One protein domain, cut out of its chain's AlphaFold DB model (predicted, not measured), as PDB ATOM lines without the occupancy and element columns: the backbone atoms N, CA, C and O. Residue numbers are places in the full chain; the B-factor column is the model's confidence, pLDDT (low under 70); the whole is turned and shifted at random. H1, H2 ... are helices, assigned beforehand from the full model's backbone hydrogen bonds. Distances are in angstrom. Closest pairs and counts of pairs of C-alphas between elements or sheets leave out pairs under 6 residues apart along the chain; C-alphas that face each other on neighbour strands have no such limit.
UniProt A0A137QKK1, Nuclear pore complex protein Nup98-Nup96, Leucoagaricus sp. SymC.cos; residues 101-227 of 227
ATOM      1  N   ARG A 101     134.399 121.672 114.127       87.38
ATOM      2  CA  ARG A 101     133.742 122.579 113.177       87.38
ATOM      3  C   ARG A 101     132.586 123.333 113.821       87.38
ATOM      4  O   ARG A 101     132.776 124.454 114.282       87.38
ATOM      5  N   GLY A 102     131.410 122.710 113.893       89.31
ATOM      6  CA  GLY A 102     130.191 123.342 114.394       89.31
ATOM      7  C   GLY A 102     130.333 123.879 115.818       89.31
ATOM      8  O   GLY A 102     129.932 125.011 116.084       89.31
ATOM      9  N   LYS A 103     131.003 123.142 116.717       91.19
ATOM     10  CA  LYS A 103     131.217 123.624 118.089       91.19
ATOM     11  C   LYS A 103     132.129 124.846 118.148       91.19
ATOM     12  O   LYS A 103     131.859 125.750 118.925       91.19
ATOM     13  N   VAL A 104     133.158 124.912 117.304       91.56
ATOM     14  CA  VAL A 104     134.069 126.067 117.242       91.56
ATOM     15  C   VAL A 104     133.331 127.322 116.768       91.56
ATOM     16  O   VAL A 104     133.583 128.405 117.290       91.56
ATOM     17  N   LEU A 105     132.390 127.183 115.827       92.62
ATOM     18  CA  LEU A 105     131.539 128.287 115.371       92.62
ATOM     19  C   LEU A 105     130.576 128.761 116.472       92.62
ATOM     20  O   LEU A 105     130.436 129.966 116.676       92.62
ATOM     21  N   LEU A 106     129.983 127.842 117.242       93.38
ATOM     22  CA  LEU A 106     129.180 128.199 118.420       93.38
ATOM     23  C   LEU A 106     130.015 128.866 119.516       93.38
ATOM     24  O   LEU A 106     129.592 129.873 120.077       93.38
ATOM     25  N   ASP A 107     131.203 128.337 119.807       91.94
ATOM     26  CA  ASP A 107     132.114 128.905 120.799       91.94
ATOM     27  C   ASP A 107     132.568 130.314 120.379       91.94
ATOM     28  O   ASP A 107     132.642 131.213 121.216       91.94
ATOM     29  N   TYR A 108     132.808 130.535 119.081       92.75
ATOM     30  CA  TYR A 108     133.081 131.856 118.513       92.75
ATOM     31  C   TYR A 108     131.928 132.833 118.775       92.75
ATOM     32  O   TYR A 108     132.156 133.896 119.357       92.75
ATOM     33  N   VAL A 109     130.691 132.466 118.419       93.94
ATOM     34  CA  VAL A 109     129.509 133.311 118.664       93.94
ATOM     35  C   VAL A 109     129.314 133.569 120.159       93.94
ATOM     36  O   VAL A 109     129.052 134.701 120.568       93.94
ATOM     37  N   HIS A 110     129.488 132.547 120.996       93.00
ATOM     38  CA  HIS A 110     129.374 132.675 122.445       93.00
ATOM     39  C   HIS A 110     130.377 133.692 123.001       93.00
ATOM     40  O   HIS A 110     129.998 134.564 123.775       93.00
ATOM     41  N   ILE A 111     131.639 133.640 122.572       90.31
ATOM     42  CA  ILE A 111     132.666 134.598 123.002       90.31
ATOM     43  C   ILE A 111     132.305 136.019 122.565       90.31
ATOM     44  O   ILE A 111     132.350 136.929 123.392       90.31
ATOM     45  N   LEU A 112     131.910 136.214 121.302       90.31
ATOM     46  CA  LEU A 112     131.586 137.546 120.785       90.31
ATOM     47  C   LEU A 112     130.335 138.162 121.423       90.31
ATOM     48  O   LEU A 112     130.233 139.382 121.501       90.31
ATOM     49  N   THR A 113     129.388 137.343 121.877       90.81
ATOM     50  CA  THR A 113     128.136 137.817 122.486       90.81
ATOM     51  C   THR A 113     128.222 137.946 124.005       90.81
ATOM     52  O   THR A 113     127.585 138.832 124.576       90.81
ATOM     53  N   ARG A 114     128.986 137.076 124.676       89.94
ATOM     54  CA  ARG A 114     129.097 137.046 126.139       89.94
ATOM     55  C   ARG A 114     130.127 138.038 126.662       89.94
ATOM     56  O   ARG A 114     129.822 138.707 127.642       89.94
ATOM     57  N   LEU A 115     131.294 138.174 126.022       85.56
ATOM     58  CA  LEU A 115     132.350 139.069 126.520       85.56
ATOM     59  C   LEU A 115     131.898 140.533 126.634       85.56
ATOM     60  O   LEU A 115     132.069 141.078 127.718       85.56
ATOM     61  N   PRO A 116     131.267 141.155 125.617       85.62
ATOM     62  CA  PRO A 116     130.791 142.533 125.747       85.62
ATOM     63  C   PRO A 116     129.773 142.695 126.881       85.62
ATOM     64  O   PRO A 116     129.911 143.584 127.705       85.62
ATOM     65  N   LYS A 117     128.827 141.755 127.017       86.88
ATOM     66  CA  LYS A 117     127.827 141.785 128.098       86.88
ATOM     67  C   LYS A 117     128.446 141.701 129.492       86.88
ATOM     68  O   LYS A 117     127.893 142.263 130.427       86.88
ATOM     69  N   LEU A 118     129.537 140.948 129.645       83.19
ATOM     70  CA  LEU A 118     130.276 140.875 130.907       83.19
ATOM     71  C   LEU A 118     131.062 142.165 131.177       83.19
ATOM     72  O   LEU A 118     131.218 142.527 132.334       83.19
ATOM     73  N   GLN A 119     131.545 142.853 130.136       76.38
ATOM     74  CA  GLN A 119     132.192 144.160 130.290       76.38
ATOM     75  C   GLN A 119     131.194 145.231 130.718       76.38
ATOM     76  O   GLN A 119     131.447 145.904 131.710       76.38
ATOM     77  N   ASP A 120     130.051 145.318 130.036       81.25
ATOM     78  CA  ASP A 120     128.989 146.271 130.371       81.25
ATOM     79  C   ASP A 120     128.525 146.073 131.827       81.25
ATOM     80  O   ASP A 120     128.349 147.032 132.564       81.25
ATOM     81  N   GLN A 121     128.430 144.817 132.290       79.06
ATOM     82  CA  GLN A 121     128.109 144.503 133.690       79.06
ATOM     83  C   GLN A 121     129.151 145.030 134.685       79.06
ATOM     84  O   GLN A 121     128.767 145.494 135.752       79.06
ATOM     85  N   ILE A 122     130.448 144.976 134.359       73.00
ATOM     86  CA  ILE A 122     131.494 145.555 135.218       73.00
ATOM     87  C   ILE A 122     131.369 147.082 135.241       73.00
ATOM     88  O   ILE A 122     131.482 147.682 136.306       73.00
ATOM     89  N   GLU A 123     131.154 147.711 134.085       71.25
ATOM     90  CA  GLU A 123     131.020 149.171 133.991       71.25
ATOM     91  C   GLU A 123     129.794 149.670 134.776       71.25
ATOM     92  O   GLU A 123     129.929 150.574 135.603       71.25
ATOM     93  N   ASP A 124     128.644 149.011 134.620       72.06
ATOM     94  CA  ASP A 124     127.405 149.323 135.342       72.06
ATOM     95  C   ASP A 124     127.546 149.106 136.866       72.06
ATOM     96  O   ASP A 124     127.058 149.902 137.671       72.06
ATOM     97  N   GLU A 125     128.222 148.035 137.303       65.38
ATOM     98  CA  GLU A 125     128.411 147.738 138.733       65.38
ATOM     99  C   GLU A 125     129.373 148.719 139.427       65.38
ATOM    100  O   GLU A 125     129.180 149.029 140.612       65.38
ATOM    101  N   VAL A 126     130.352 149.264 138.691       61.97
ATOM    102  CA  VAL A 126     131.251 150.334 139.160       61.97
ATOM    103  C   VAL A 126     130.490 151.647 139.369       61.97
ATOM    104  O   VAL A 126     130.777 152.360 140.335       61.97
ATOM    105  N   GLU A 127     129.508 151.962 138.521       62.50
ATOM    106  CA  GLU A 127     128.655 153.148 138.690       62.50
ATOM    107  C   GLU A 127     127.665 153.002 139.863       62.50
ATOM    108  O   GLU A 127     127.446 153.961 140.608       62.50
ATOM    109  N   ASP A 128     127.121 151.800 140.085       63.22
ATOM    110  CA  ASP A 128     126.099 151.523 141.107       63.22
ATOM    111  C   ASP A 128     126.653 151.202 142.517       63.22
ATOM    112  O   ASP A 128     125.880 151.076 143.474       63.22
ATOM    113  N   GLY A 129     127.973 151.047 142.687       61.03
ATOM    114  CA  GLY A 129     128.608 150.786 143.991       61.03
ATOM    115  C   GLY A 129     128.241 149.432 144.624       61.03
ATOM    116  O   GLY A 129     128.143 149.319 145.852       61.03
ATOM    117  N   ARG A 130     127.990 148.412 143.794       58.03
ATOM    118  CA  ARG A 130     127.571 147.049 144.190       58.03
ATOM    119  C   ARG A 130     128.753 146.190 144.702       58.03
ATOM    120  O   ARG A 130     129.906 146.583 144.559       58.03
ATOM    121  N   PRO A 131     128.505 145.068 145.418       54.22
ATOM    122  CA  PRO A 131     129.551 144.384 146.188       54.22
ATOM    123  C   PRO A 131     130.562 143.601 145.331       54.22
ATOM    124  O   PRO A 131     130.174 142.733 144.563       54.22
ATOM    125  N   ALA A 132     131.857 143.769 145.633       57.75
ATOM    126  CA  ALA A 132     133.044 143.186 144.971       57.75
ATOM    127  C   ALA A 132     133.109 141.644 144.783       57.75
ATOM    128  O   ALA A 132     134.098 141.114 144.273       57.75
ATOM    129  N   VAL A 133     132.105 140.882 145.231       55.22
ATOM    130  CA  VAL A 133     132.043 139.419 145.057       55.22
ATOM    131  C   VAL A 133     131.520 139.048 143.663       55.22
ATOM    132  O   VAL A 133     131.939 138.023 143.124       55.22
ATOM    133  N   THR A 134     130.652 139.870 143.058       61.44
ATOM    134  CA  THR A 134     130.190 139.696 141.667       61.44
ATOM    135  C   THR A 134     131.321 139.973 140.680       61.44
ATOM    136  O   THR A 134     131.554 139.152 139.791       61.44
ATOM    137  N   ASP A 135     132.128 141.001 140.949       65.56
ATOM    138  CA  ASP A 135     133.326 141.346 140.175       65.56
ATOM    139  C   ASP A 135     134.291 140.170 140.018       65.56
ATOM    140  O   ASP A 135     134.793 139.914 138.927       65.56
ATOM    141  N   ALA A 136     134.550 139.418 141.093       72.44
ATOM    142  CA  ALA A 136     135.492 138.300 141.053       72.44
ATOM    143  C   ALA A 136     135.002 137.149 140.156       72.44
ATOM    144  O   ALA A 136     135.798 136.554 139.428       72.44
ATOM    145  N   VAL A 137     133.698 136.850 140.179       79.00
ATOM    146  CA  VAL A 137     133.088 135.798 139.349       79.00
ATOM    147  C   VAL A 137     133.041 136.226 137.882       79.00
ATOM    148  O   VAL A 137     133.425 135.453 137.005       79.00
ATOM    149  N   VAL A 138     132.639 137.470 137.612       76.25
ATOM    150  CA  VAL A 138     132.596 138.040 136.257       76.25
ATOM    151  C   VAL A 138     134.006 138.140 135.668       76.25
ATOM    152  O   VAL A 138     134.239 137.720 134.534       76.25
ATOM    153  N   ALA A 139     134.989 138.597 136.449       77.06
ATOM    154  CA  ALA A 139     136.386 138.664 136.029       77.06
ATOM    155  C   ALA A 139     136.988 137.279 135.743       77.06
ATOM    156  O   ALA A 139     137.808 137.152 134.827       77.06
ATOM    157  N   GLN A 140     136.584 136.248 136.497       82.56
ATOM    158  CA  GLN A 140     136.971 134.863 136.235       82.56
ATOM    159  C   GLN A 140     136.357 134.349 134.926       82.56
ATOM    160  O   GLN A 140     137.070 133.759 134.117       82.56
ATOM    161  N   GLU A 141     135.072 134.618 134.674       84.00
ATOM    162  CA  GLU A 141     134.408 134.222 133.425       84.00
ATOM    163  C   GLU A 141     135.066 134.891 132.203       84.00
ATOM    164  O   GLU A 141     135.327 134.233 131.193       84.00
ATOM    165  N   ILE A 142     135.425 136.175 132.311       81.38
ATOM    166  CA  ILE A 142     136.192 136.886 131.278       81.38
ATOM    167  C   ILE A 142     137.558 136.226 131.056       81.38
ATOM    168  O   ILE A 142     137.971 136.061 129.906       81.38
ATOM    169  N   ASP A 143     138.269 135.837 132.118       82.19
ATOM    170  CA  ASP A 143     139.572 135.171 131.999       82.19
ATOM    171  C   ASP A 143     139.461 133.817 131.288       82.19
ATOM    172  O   ASP A 143     140.221 133.532 130.357       82.19
ATOM    173  N   ASP A 144     138.454 133.024 131.656       86.38
ATOM    174  CA  ASP A 144     138.177 131.723 131.057       86.38
ATOM    175  C   ASP A 144     137.838 131.842 129.567       86.38
ATOM    176  O   ASP A 144     138.352 131.071 128.749       86.38
ATOM    177  N   LEU A 145     137.004 132.815 129.188       84.56
ATOM    178  CA  LEU A 145     136.668 133.082 127.789       84.56
ATOM    179  C   LEU A 145     137.890 133.571 127.010       84.56
ATOM    180  O   LEU A 145     138.177 133.047 125.933       84.56
ATOM    181  N   THR A 146     138.665 134.493 127.580       81.25
ATOM    182  CA  THR A 146     139.883 135.031 126.957       81.25
ATOM    183  C   THR A 146     140.924 133.933 126.727       81.25
ATOM    184  O   THR A 146     141.533 133.863 125.660       81.25
ATOM    185  N   ARG A 147     141.083 132.998 127.674       84.81
ATOM    186  CA  ARG A 147     141.998 131.851 127.556       84.81
ATOM    187  C   ARG A 147     141.591 130.867 126.453       84.81
ATOM    188  O   ARG A 147     142.450 130.170 125.910       84.81
ATOM    189  N   ARG A 148     140.305 130.790 126.094       84.62
ATOM    190  CA  ARG A 148     139.816 129.923 125.004       84.62
ATOM    191  C   ARG A 148     140.110 130.492 123.618       84.62
ATOM    192  O   ARG A 148     140.265 129.712 122.678       84.62
ATOM    193  N   VAL A 149     140.240 131.811 123.481       84.25
ATOM    194  CA  VAL A 149     140.405 132.468 122.176       84.25
ATOM    195  C   VAL A 149     141.638 131.980 121.396       84.25
ATOM    196  O   VAL A 149     141.470 131.607 120.234       84.25
ATOM    197  N   PRO A 150     142.855 131.871 121.976       80.88
ATOM    198  CA  PRO A 150     144.019 131.364 121.243       80.88
ATOM    199  C   PRO A 150     143.831 129.934 120.722       80.88
ATOM    200  O   PRO A 150     144.311 129.598 119.640       80.88
ATOM    201  N   ARG A 151     143.107 129.093 121.475       82.75
ATOM    202  CA  ARG A 151     142.786 127.722 121.058       82.75
ATOM    203  C   ARG A 151     141.858 127.724 119.847       82.75
ATOM    204  O   ARG A 151     142.103 126.967 118.916       82.75
ATOM    205  N   ILE A 152     140.834 128.578 119.851       83.75
ATOM    206  CA  ILE A 152     139.917 128.732 118.715       83.75
ATOM    207  C   ILE A 152     140.687 129.205 117.488       83.75
ATOM    208  O   ILE A 152     140.623 128.537 116.463       83.75
ATOM    209  N   ILE A 153     141.494 130.267 117.608       79.75
ATOM    210  CA  ILE A 153     142.312 130.797 116.503       79.75
ATOM    211  C   ILE A 153     143.186 129.704 115.871       79.75
ATOM    212  O   ILE A 153     143.327 129.673 114.652       79.75
ATOM    213  N   GLY A 154     143.732 128.783 116.671       77.06
ATOM    214  CA  GLY A 154     144.522 127.662 116.157       77.06
ATOM    215  C   GLY A 154     143.739 126.593 115.397       77.06
ATOM    216  O   GLY A 154     144.331 125.920 114.563       77.06
ATOM    217  N   ILE A 155     142.438 126.446 115.656       83.19
ATOM    218  CA  ILE A 155     141.570 125.442 115.015       83.19
ATOM    219  C   ILE A 155     140.812 126.043 113.821       83.19
ATOM    220  O   ILE A 155     140.418 125.310 112.918       83.19
ATOM    221  N   LEU A 156     140.631 127.371 113.772       81.12
ATOM    222  CA  LEU A 156     139.883 128.057 112.708       81.12
ATOM    223  C   LEU A 156     140.287 127.661 111.272       81.12
ATOM    224  O   LEU A 156     139.378 127.437 110.472       81.12
ATOM    225  N   PRO A 157     141.582 127.501 110.920       77.94
ATOM    226  CA  PRO A 157     141.965 127.059 109.575       77.94
ATOM    227  C   PRO A 157     141.390 125.685 109.188       77.94
ATOM    228  O   PRO A 157     141.115 125.431 108.015       77.94
ATOM    229  N   ASP A 158     141.150 124.811 110.169       79.25
ATOM    230  CA  ASP A 158     140.640 123.454 109.960       79.25
ATOM    231  C   ASP A 158     139.102 123.386 109.920       79.25
ATOM    232  O   ASP A 158     138.532 122.380 109.476       79.25
ATOM    233  N   VAL A 159     138.405 124.458 110.323       81.81
ATOM    234  CA  VAL A 159     136.930 124.516 110.340       81.81
ATOM    235  C   VAL A 159     136.363 124.313 108.929       81.81
ATOM    236  O   VAL A 159     135.415 123.546 108.745       81.81
ATOM    237  N   PHE A 160     137.010 124.895 107.913       80.38
ATOM    238  CA  PHE A 160     136.573 124.854 106.511       80.38
ATOM    239  C   PHE A 160     137.390 123.888 105.616       80.38
ATOM    240  O   PHE A 160     137.317 123.978 104.389       80.38
ATOM    241  N   TYR A 161     138.140 122.929 106.188       61.94
ATOM    242  CA  TYR A 161     139.202 122.107 105.548       61.94
ATOM    243  C   TYR A 161     138.920 121.517 104.143       61.94
ATOM    244  O   TYR A 161     139.854 121.296 103.378       61.94
ATOM    245  N   ARG A 162     137.659 121.261 103.749       59.00
ATOM    246  CA  ARG A 162     137.342 120.740 102.396       59.00
ATOM    247  C   ARG A 162     137.269 121.812 101.302       59.00
ATOM    248  O   ARG A 162     137.394 121.464 100.135       59.00
ATOM    249  N   SER A 163     137.051 123.074 101.660       56.75
ATOM    250  CA  SER A 163     136.795 124.165 100.708       56.75
ATOM    251  C   SER A 163     137.616 125.431 101.009       56.75
ATOM    252  O   SER A 163     137.579 126.396 100.251       56.75
ATOM    253  N   TRP A 164     138.436 125.415 102.067       52.53
ATOM    254  CA  TRP A 164     139.252 126.558 102.494       52.53
ATOM    255  C   TRP A 164     140.188 127.110 101.402       52.53
ATOM    256  O   TRP A 164     140.367 128.318 101.306       52.53
ATOM    257  N   THR A 165     140.745 126.258 100.536       58.00
ATOM    258  CA  THR A 165     141.609 126.695  99.420       58.00
ATOM    259  C   THR A 165     140.859 126.970  98.119       58.00
ATOM    260  O   THR A 165     141.420 127.578  97.210       58.00
ATOM    261  N   SER A 166     139.620 126.491  98.002       67.56
ATOM    262  CA  SER A 166     138.842 126.556  96.758       67.56
ATOM    263  C   SER A 166     137.864 127.726  96.745       67.56
ATOM    264  O   SER A 166     137.603 128.285  95.681       67.56
ATOM    265  N   ASP A 167     137.364 128.128  97.914       80.81
ATOM    266  CA  ASP A 167     136.413 129.222  98.049       80.81
ATOM    267  C   ASP A 167     137.020 130.393  98.831       80.81
ATOM    268  O   ASP A 167     137.453 130.271  99.979       80.81
ATOM    269  N   ARG A 168     137.010 131.570  98.200       83.94
ATOM    270  CA  ARG A 168     137.511 132.820  98.783       83.94
ATOM    271  C   ARG A 168     136.683 133.257  99.993       83.94
ATOM    272  O   ARG A 168     137.222 133.943 100.860       83.94
ATOM    273  N   ARG A 169     135.411 132.847 100.072       87.69
ATOM    274  CA  ARG A 169     134.519 133.137 101.202       87.69
ATOM    275  C   ARG A 169     135.031 132.515 102.494       87.69
ATOM    276  O   ARG A 169     135.016 133.176 103.523       87.69
ATOM    277  N   HIS A 170     135.570 131.297 102.436       86.38
ATOM    278  CA  HIS A 170     136.134 130.623 103.609       86.38
ATOM    279  C   HIS A 170     137.359 131.338 104.169       86.38
ATOM    280  O   HIS A 170     137.492 131.474 105.386       86.38
ATOM    281  N   VAL A 171     138.241 131.812 103.286       83.75
ATOM    282  CA  VAL A 171     139.420 132.585 103.691       83.75
ATOM    283  C   VAL A 171     138.974 133.893 104.341       83.75
ATOM    284  O   VAL A 171     139.356 134.166 105.474       83.75
ATOM    285  N   ALA A 172     138.089 134.641 103.677       86.94
ATOM    286  CA  ALA A 172     137.593 135.919 104.180       86.94
ATOM    287  C   ALA A 172     136.825 135.778 105.510       86.94
ATOM    288  O   ALA A 172     137.032 136.571 106.425       86.94
ATOM    289  N   ALA A 173     135.984 134.750 105.652       89.44
ATOM    290  CA  ALA A 173     135.267 134.468 106.894       89.44
ATOM    291  C   ALA A 173     136.241 134.135 108.031       89.44
ATOM    292  O   ALA A 173     136.121 134.687 109.120       89.44
ATOM    293  N   THR A 174     137.251 133.298 107.772       86.69
ATOM    294  CA  THR A 174     138.292 132.975 108.764       86.69
ATOM    295  C   THR A 174     139.054 134.227 109.206       86.69
ATOM    296  O   THR A 174     139.290 134.420 110.399       86.69
ATOM    297  N   GLU A 175     139.414 135.102 108.267       83.50
ATOM    298  CA  GLU A 175     140.102 136.360 108.567       83.50
ATOM    299  C   GLU A 175     139.238 137.306 109.406       83.50
ATOM    300  O   GLU A 175     139.714 137.826 110.418       83.50
ATOM    301  N   GLU A 176     137.961 137.491 109.051       89.44
ATOM    302  CA  GLU A 176     137.033 138.297 109.852       89.44
ATOM    303  C   GLU A 176     136.810 137.681 111.244       89.44
ATOM    304  O   GLU A 176     136.792 138.410 112.236       89.44
ATOM    305  N   MET A 177     136.738 136.351 111.369       88.06
ATOM    306  CA  MET A 177     136.649 135.681 112.673       88.06
ATOM    307  C   MET A 177     137.867 135.968 113.551       88.06
ATOM    308  O   MET A 177     137.707 136.378 114.703       88.06
ATOM    309  N   VAL A 178     139.077 135.786 113.016       86.19
ATOM    310  CA  VAL A 178     140.329 136.053 113.740       86.19
ATOM    311  C   VAL A 178     140.399 137.520 114.156       86.19
ATOM    312  O   VAL A 178     140.677 137.821 115.315       86.19
ATOM    313  N   LYS A 179     140.089 138.438 113.240       86.56
ATOM    314  CA  LYS A 179     140.068 139.879 113.501       86.56
ATOM    315  C   LYS A 179     139.075 140.256 114.600       86.56
ATOM    316  O   LYS A 179     139.442 141.012 115.495       86.56
ATOM    317  N   ASN A 180     137.858 139.712 114.574       88.38
ATOM    318  CA  ASN A 180     136.840 139.984 115.592       88.38
ATOM    319  C   ASN A 180     137.272 139.468 116.969       88.38
ATOM    320  O   ASN A 180     137.155 140.186 117.960       88.38
ATOM    321  N   LEU A 181     137.824 138.253 117.032       86.38
ATOM    322  CA  LEU A 181     138.340 137.680 118.274       86.38
ATOM    323  C   LEU A 181     139.475 138.521 118.865       86.38
ATOM    324  O   LEU A 181     139.479 138.794 120.064       86.38
ATOM    325  N   LEU A 182     140.415 138.969 118.032       82.88
ATOM    326  CA  LEU A 182     141.522 139.819 118.473       82.88
ATOM    327  C   LEU A 182     141.040 141.187 118.945       82.88
ATOM    328  O   LEU A 182     141.466 141.632 120.005       82.88
ATOM    329  N   ALA A 183     140.115 141.814 118.216       85.31
ATOM    330  CA  ALA A 183     139.546 143.101 118.602       85.31
ATOM    331  C   ALA A 183     138.837 143.032 119.965       85.31
ATOM    332  O   ALA A 183     138.912 143.976 120.750       85.31
ATOM    333  N   ILE A 184     138.173 141.913 120.277       83.06
ATOM    334  CA  ILE A 184     137.564 141.714 121.596       83.06
ATOM    335  C   ILE A 184     138.619 141.462 122.680       83.06
ATOM    336  O   ILE A 184     138.482 141.997 123.780       83.06
ATOM    337  N   ILE A 185     139.694 140.715 122.400       78.81
ATOM    338  CA  ILE A 185     140.789 140.560 123.375       78.81
ATOM    339  C   ILE A 185     141.462 141.909 123.663       78.81
ATOM    340  O   ILE A 185     141.717 142.231 124.820       78.81
ATOM    341  N   GLU A 186     141.735 142.707 122.628       76.69
ATOM    342  CA  GLU A 186     142.350 144.032 122.764       76.69
ATOM    343  C   GLU A 186     141.531 144.953 123.675       76.69
ATOM    344  O   GLU A 186     142.108 145.669 124.490       76.69
ATOM    345  N   LYS A 187     140.198 144.888 123.585       74.94
ATOM    346  CA  LYS A 187     139.287 145.648 124.450       74.94
ATOM    347  C   LYS A 187     139.187 145.112 125.879       74.94
ATOM    348  O   LYS A 187     138.906 145.888 126.783       74.94
ATOM    349  N   THR A 188     139.347 143.806 126.086       69.56
ATOM    350  CA  THR A 188     139.100 143.153 127.386       69.56
ATOM    351  C   THR A 188     140.353 143.077 128.248       69.56
ATOM    352  O   THR A 188     140.350 143.555 129.379       69.56
ATOM    353  N   LYS A 189     141.436 142.481 127.737       66.38
ATOM    354  CA  LYS A 189     142.721 142.348 128.440       66.38
ATOM    355  C   LYS A 189     143.875 142.299 127.425       66.38
ATOM    356  O   LYS A 189     144.171 141.222 126.896       66.38
ATOM    357  N   PRO A 190     144.633 143.392 127.217       58.12
ATOM    358  CA  PRO A 190     145.740 143.405 126.256       58.12
ATOM    359  C   PRO A 190     146.868 142.423 126.621       58.12
ATOM    360  O   PRO A 190     147.594 141.956 125.749       58.12
ATOM    361  N   ILE A 191     147.001 142.043 127.896       52.19
ATOM    362  CA  ILE A 191     148.060 141.149 128.392       52.19
ATOM    363  C   ILE A 191     147.892 139.702 127.880       52.19
ATOM    364  O   ILE A 191     148.884 138.997 127.675       52.19
ATOM    365  N   ALA A 192     146.662 139.256 127.593       52.09
ATOM    366  CA  ALA A 192     146.397 137.905 127.085       52.09
ATOM    367  C   ALA A 192     146.928 137.679 125.653       52.09
ATOM    368  O   ALA A 192     147.250 136.550 125.278       52.09
ATOM    369  N   LEU A 193     147.121 138.754 124.877       51.88
ATOM    370  CA  LEU A 193     147.702 138.706 123.529       51.88
ATOM    371  C   LEU A 193     149.157 138.211 123.537       51.88
ATOM    372  O   LEU A 193     149.617 137.619 122.563       51.88
ATOM    373  N   ALA A 194     149.884 138.384 124.647       51.28
ATOM    374  CA  ALA A 194     151.272 137.940 124.770       51.28
ATOM    375  C   ALA A 194     151.431 136.404 124.798       51.28
ATOM    376  O   ALA A 194     152.547 135.911 124.610       51.28
ATOM    377  N   GLN A 195     150.346 135.654 125.037       53.25
ATOM    378  CA  GLN A 195     150.335 134.184 125.049       53.25
ATOM    379  C   GLN A 195     150.054 133.561 123.671       53.25
ATOM    380  O   GLN A 195     150.249 132.357 123.504       53.25
ATOM    381  N   ILE A 196     149.639 134.354 122.675       53.69
ATOM    382  CA  ILE A 196     149.417 133.871 121.308       53.69
ATOM    383  C   ILE A 196     150.786 133.562 120.687       53.69
ATOM    384  O   ILE A 196     151.604 134.452 120.439       53.69
ATOM    385  N   GLN A 197     151.077 132.273 120.488       51.56
ATOM    386  CA  GLN A 197     152.334 131.832 119.892       51.56
ATOM    387  C   GLN A 197     152.355 132.150 118.387       51.56
ATOM    388  O   GLN A 197     151.381 131.950 117.671       51.56
ATOM    389  N   HIS A 198     153.510 132.603 117.898       46.38
ATOM    390  CA  HIS A 198     153.757 132.966 116.496       46.38
ATOM    391  C   HIS A 198     153.568 131.861 115.425       46.38
ATOM    392  O   HIS A 198     153.336 132.233 114.273       46.38
ATOM    393  N   PRO A 199     153.623 130.536 115.704       43.69
ATOM    394  CA  PRO A 199     153.484 129.519 114.655       43.69
ATOM    395  C   PRO A 199     152.097 129.471 113.999       43.69
ATOM    396  O   PRO A 199     151.986 129.029 112.861       43.69
ATOM    397  N   THR A 200     151.054 129.955 114.679       46.91
ATOM    398  CA  THR A 200     149.665 129.988 114.184       46.91
ATOM    399  C   THR A 200     149.407 131.109 113.168       46.91
ATOM    400  O   THR A 200     148.327 131.196 112.595       46.91
ATOM    401  N   LEU A 201     150.392 131.984 112.943       46.38
ATOM    402  CA  LEU A 201     150.247 133.243 112.207       46.38
ATOM    403  C   LEU A 201     150.819 133.211 110.792       46.38
ATOM    404  O   LEU A 201     150.792 134.224 110.097       46.38
ATOM    405  N   THR A 202     151.349 132.082 110.329       48.62
ATOM    406  CA  THR A 202     151.942 131.985 108.986       48.62
ATOM    407  C   THR A 202     150.900 132.095 107.866       48.62
ATOM    408  O   THR A 202     151.269 132.454 106.748       48.62
ATOM    409  N   VAL A 203     149.608 131.927 108.176       51.28
ATOM    410  CA  VAL A 203     148.516 131.754 107.201       51.28
ATOM    411  C   VAL A 203     147.678 133.019 106.922       51.28
ATOM    412  O   VAL A 203     147.000 133.071 105.906       51.28
ATOM    413  N   VAL A 204     147.750 134.066 107.753       51.16
ATOM    414  CA  VAL A 204     146.927 135.291 107.585       51.16
ATOM    415  C   VAL A 204     147.635 136.332 106.693       51.16
ATOM    416  O   VAL A 204     148.867 136.368 106.665       51.16
ATOM    417  N   ASP A 205     146.909 137.175 105.952       55.16
ATOM    418  CA  ASP A 205     147.486 138.216 105.082       55.16
ATOM    419  C   ASP A 205     148.327 139.274 105.846       55.16
ATOM    420  O   ASP A 205     148.250 139.430 107.073       55.16
ATOM    421  N   GLY A 206     149.181 140.001 105.115       51.97
ATOM    422  CA  GLY A 206     150.185 140.928 105.638       51.97
ATOM    423  C   GLY A 206     149.632 142.044 106.531       51.97
ATOM    424  O   GLY A 206     150.253 142.368 107.541       51.97
ATOM    425  N   ALA A 207     148.458 142.603 106.227       51.38
ATOM    426  CA  ALA A 207     147.883 143.705 107.008       51.38
ATOM    427  C   ALA A 207     147.409 143.255 108.403       51.38
ATOM    428  O   ALA A 207     147.716 143.888 109.414       51.38
ATOM    429  N   THR A 208     146.734 142.110 108.470       50.31
ATOM    430  CA  THR A 208     146.334 141.453 109.721       50.31
ATOM    431  C   THR A 208     147.539 140.937 110.501       50.31
ATOM    432  O   THR A 208     147.563 141.063 111.722       50.31
ATOM    433  N   LYS A 209     148.589 140.457 109.820       54.47
ATOM    434  CA  LYS A 209     149.875 140.126 110.454       54.47
ATOM    435  C   LYS A 209     150.509 141.344 111.122       54.47
ATOM    436  O   LYS A 209     150.971 141.224 112.248       54.47
ATOM    437  N   VAL A 210     150.523 142.506 110.469       56.28
ATOM    438  CA  VAL A 210     151.108 143.735 111.036       56.28
ATOM    439  C   VAL A 210     150.322 144.216 112.256       56.28
ATOM    440  O   VAL A 210     150.946 144.538 113.264       56.28
ATOM    441  N   GLY A 211     148.985 144.201 112.201       53.47
ATOM    442  CA  GLY A 211     148.139 144.545 113.352       53.47
ATOM    443  C   GLY A 211     148.314 143.588 114.537       53.47
ATOM    444  O   GLY A 211     148.328 144.001 115.689       53.47
ATOM    445  N   LEU A 212     148.532 142.306 114.258       54.72
ATOM    446  CA  LEU A 212     148.727 141.286 115.286       54.72
ATOM    447  C   LEU A 212     150.151 141.320 115.864       54.72
ATOM    448  O   LEU A 212     150.354 141.150 117.060       54.72
ATOM    449  N   VAL A 213     151.159 141.619 115.041       59.38
ATOM    450  CA  VAL A 213     152.529 141.874 115.508       59.38
ATOM    451  C   VAL A 213     152.585 143.143 116.359       59.38
ATOM    452  O   VAL A 213     153.275 143.144 117.381       59.38
ATOM    453  N   SER A 214     151.862 144.205 115.987       55.22
ATOM    454  CA  SER A 214     151.817 145.433 116.783       55.22
ATOM    455  C   SER A 214     151.091 145.218 118.110       55.22
ATOM    456  O   SER A 214     151.604 145.650 119.142       55.22
ATOM    457  N   SER A 215     149.976 144.485 118.128       51.75
ATOM    458  CA  SER A 215     149.235 144.201 119.360       51.75
ATOM    459  C   SER A 215     149.970 143.224 120.285       51.75
ATOM    460  O   SER A 215     150.040 143.457 121.492       51.75
ATOM    461  N   VAL A 216     150.663 142.215 119.742       58.22
ATOM    462  CA  VAL A 216     151.599 141.360 120.503       58.22
ATOM    463  C   VAL A 216     152.792 142.164 121.034       58.22
ATOM    464  O   VAL A 216     153.254 141.921 122.152       58.22
ATOM    465  N   GLY A 217     153.304 143.123 120.260       54.38
ATOM    466  CA  GLY A 217     154.353 144.046 120.695       54.38
ATOM    467  C   GLY A 217     153.904 144.918 121.869       54.38
ATOM    468  O   GLY A 217     154.615 145.012 122.869       54.38
ATOM    469  N   LEU A 218     152.697 145.477 121.784       52.41
ATOM    470  CA  LEU A 218     152.078 146.302 122.821       52.41
ATOM    471  C   LEU A 218     151.816 145.485 124.096       52.41
ATOM    472  O   LEU A 218     152.173 145.914 125.190       52.41
ATOM    473  N   ALA A 219     151.309 144.261 123.964       53.00
ATOM    474  CA  ALA A 219     151.094 143.349 125.086       53.00
ATOM    475  C   ALA A 219     152.393 142.978 125.821       53.00
ATOM    476  O   ALA A 219     152.435 142.939 127.052       53.00
ATOM    477  N   ARG A 220     153.481 142.730 125.078       58.69
ATOM    478  CA  ARG A 220     154.813 142.475 125.657       58.69
ATOM    479  C   ARG A 220     155.387 143.707 126.346       58.69
ATOM    480  O   ARG A 220     156.035 143.562 127.378       58.69
ATOM    481  N   PHE A 221     155.137 144.890 125.793       50.72
ATOM    482  CA  PHE A 221     155.542 146.158 126.389       50.72
ATOM    483  C   PHE A 221     154.812 146.419 127.713       50.72
ATOM    484  O   PHE A 221     155.474 146.664 128.717       50.72
ATOM    485  N   ILE A 222     153.484 146.256 127.760       53.81
ATOM    486  CA  ILE A 222     152.708 146.380 129.007       53.81
ATOM    487  C   ILE A 222     153.228 145.405 130.069       53.81
ATOM    488  O   ILE A 222     153.543 145.819 131.180       53.81
ATOM    489  N   LYS A 223     153.441 144.134 129.701       54.19
ATOM    490  CA  LYS A 223     154.005 143.126 130.613       54.19
ATOM    491  C   LYS A 223     155.402 143.490 131.138       54.19
ATOM    492  O   LYS A 223     155.767 143.063 132.225       54.19
ATOM    493  N   SER A 224     156.197 144.235 130.369       61.59
ATOM    494  CA  SER A 224     157.531 144.681 130.795       61.59
ATOM    495  C   SER A 224     157.511 145.876 131.751       61.59
ATOM    496  O   SER A 224     158.514 146.115 132.412       61.59
ATOM    497  N   ILE A 225     156.395 146.607 131.825       57.38
ATOM    498  CA  ILE A 225     156.214 147.762 132.719       57.38
ATOM    499  C   ILE A 225     155.651 147.334 134.084       57.38
ATOM    500  O   ILE A 225     155.867 148.023 135.073       57.38
ATOM    501  N   GLU A 226     154.960 146.192 134.160       50.12
ATOM    502  CA  GLU A 226     154.435 145.617 135.413       50.12
ATOM    503  C   GLU A 226     155.492 144.884 136.274       50.12
ATOM    504  O   GLU A 226     155.129 144.278 137.285       50.12
ATOM    505  N   ILE A 227     156.780 144.919 135.897       43.38
ATOM    506  CA  ILE A 227     157.914 144.333 136.649       43.38
ATOM    507  C   ILE A 227     158.687 145.422 137.392       43.38
ATOM    508  O   ILE A 227     159.047 146.429 136.744       43.38
TER     509      ILE A 227
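AT A GLANCE: This is residues 101 to 227 of the 227 residues of the protein "Nuclear pore complex protein Nup98-Nup96" of Leucoagaricus sp. SymC.cos (UniProt A0A137QKK1). Long helices H1, H2 and H3 form an up-and-down bundle, each running against the one before; short H4 lies between it and long H6, crossing H6. The printed part has 127 residues, six named helices, H1 to H6 in order, and no named strand: all helix. It is flat, 54 by 34 by 18 A, and only just compact, close to loose, radius of gyration of the C-alphas 16.2 A.

HOW THE PARTS SIT: Start with H1, residues 102 to 128, and H2, residues 133 to 159: this hairpin's closest C-alphas, Ile 111 and Leu 145, are 6.4 A apart. H3, residues 168 to 188, forms a hairpin with H2, closest C-alphas Ile 153 and Val 178, 6.3 A. H4, residues 190 to 195, touches residues 215 to 223 of H6, residues 206 to 225, about perpendicular at 77 degrees, closest C-alphas Ile 191 and Ala 219, 5.0 A. H5, residues 198 to 201, is close to H2 but not clearly touching, closest C-alphas Gly 154 and Thr 200, 6.0 A. Every O i to N i+4 pair is within hydrogen-bond range in H3 and H6, 21 of 23 in H1, 18 of 23 in H2 and 0 of 2 in H4, whose O i to N i+3 pairs are 3 of 3; H5 is too short.

IN THESE COORDINATES: Find C-alpha 102 at (130.191, 123.342, 114.394); H1 runs 39.0 A from there. H6 ends at C-alpha 225, (156.214, 147.762, 132.719), after 28.6 A.

THE WHOLE: The printed part has no cut and no long link; pLDDT is under 70 at residues 125 to 135, 161 to 166 and 188 to 227.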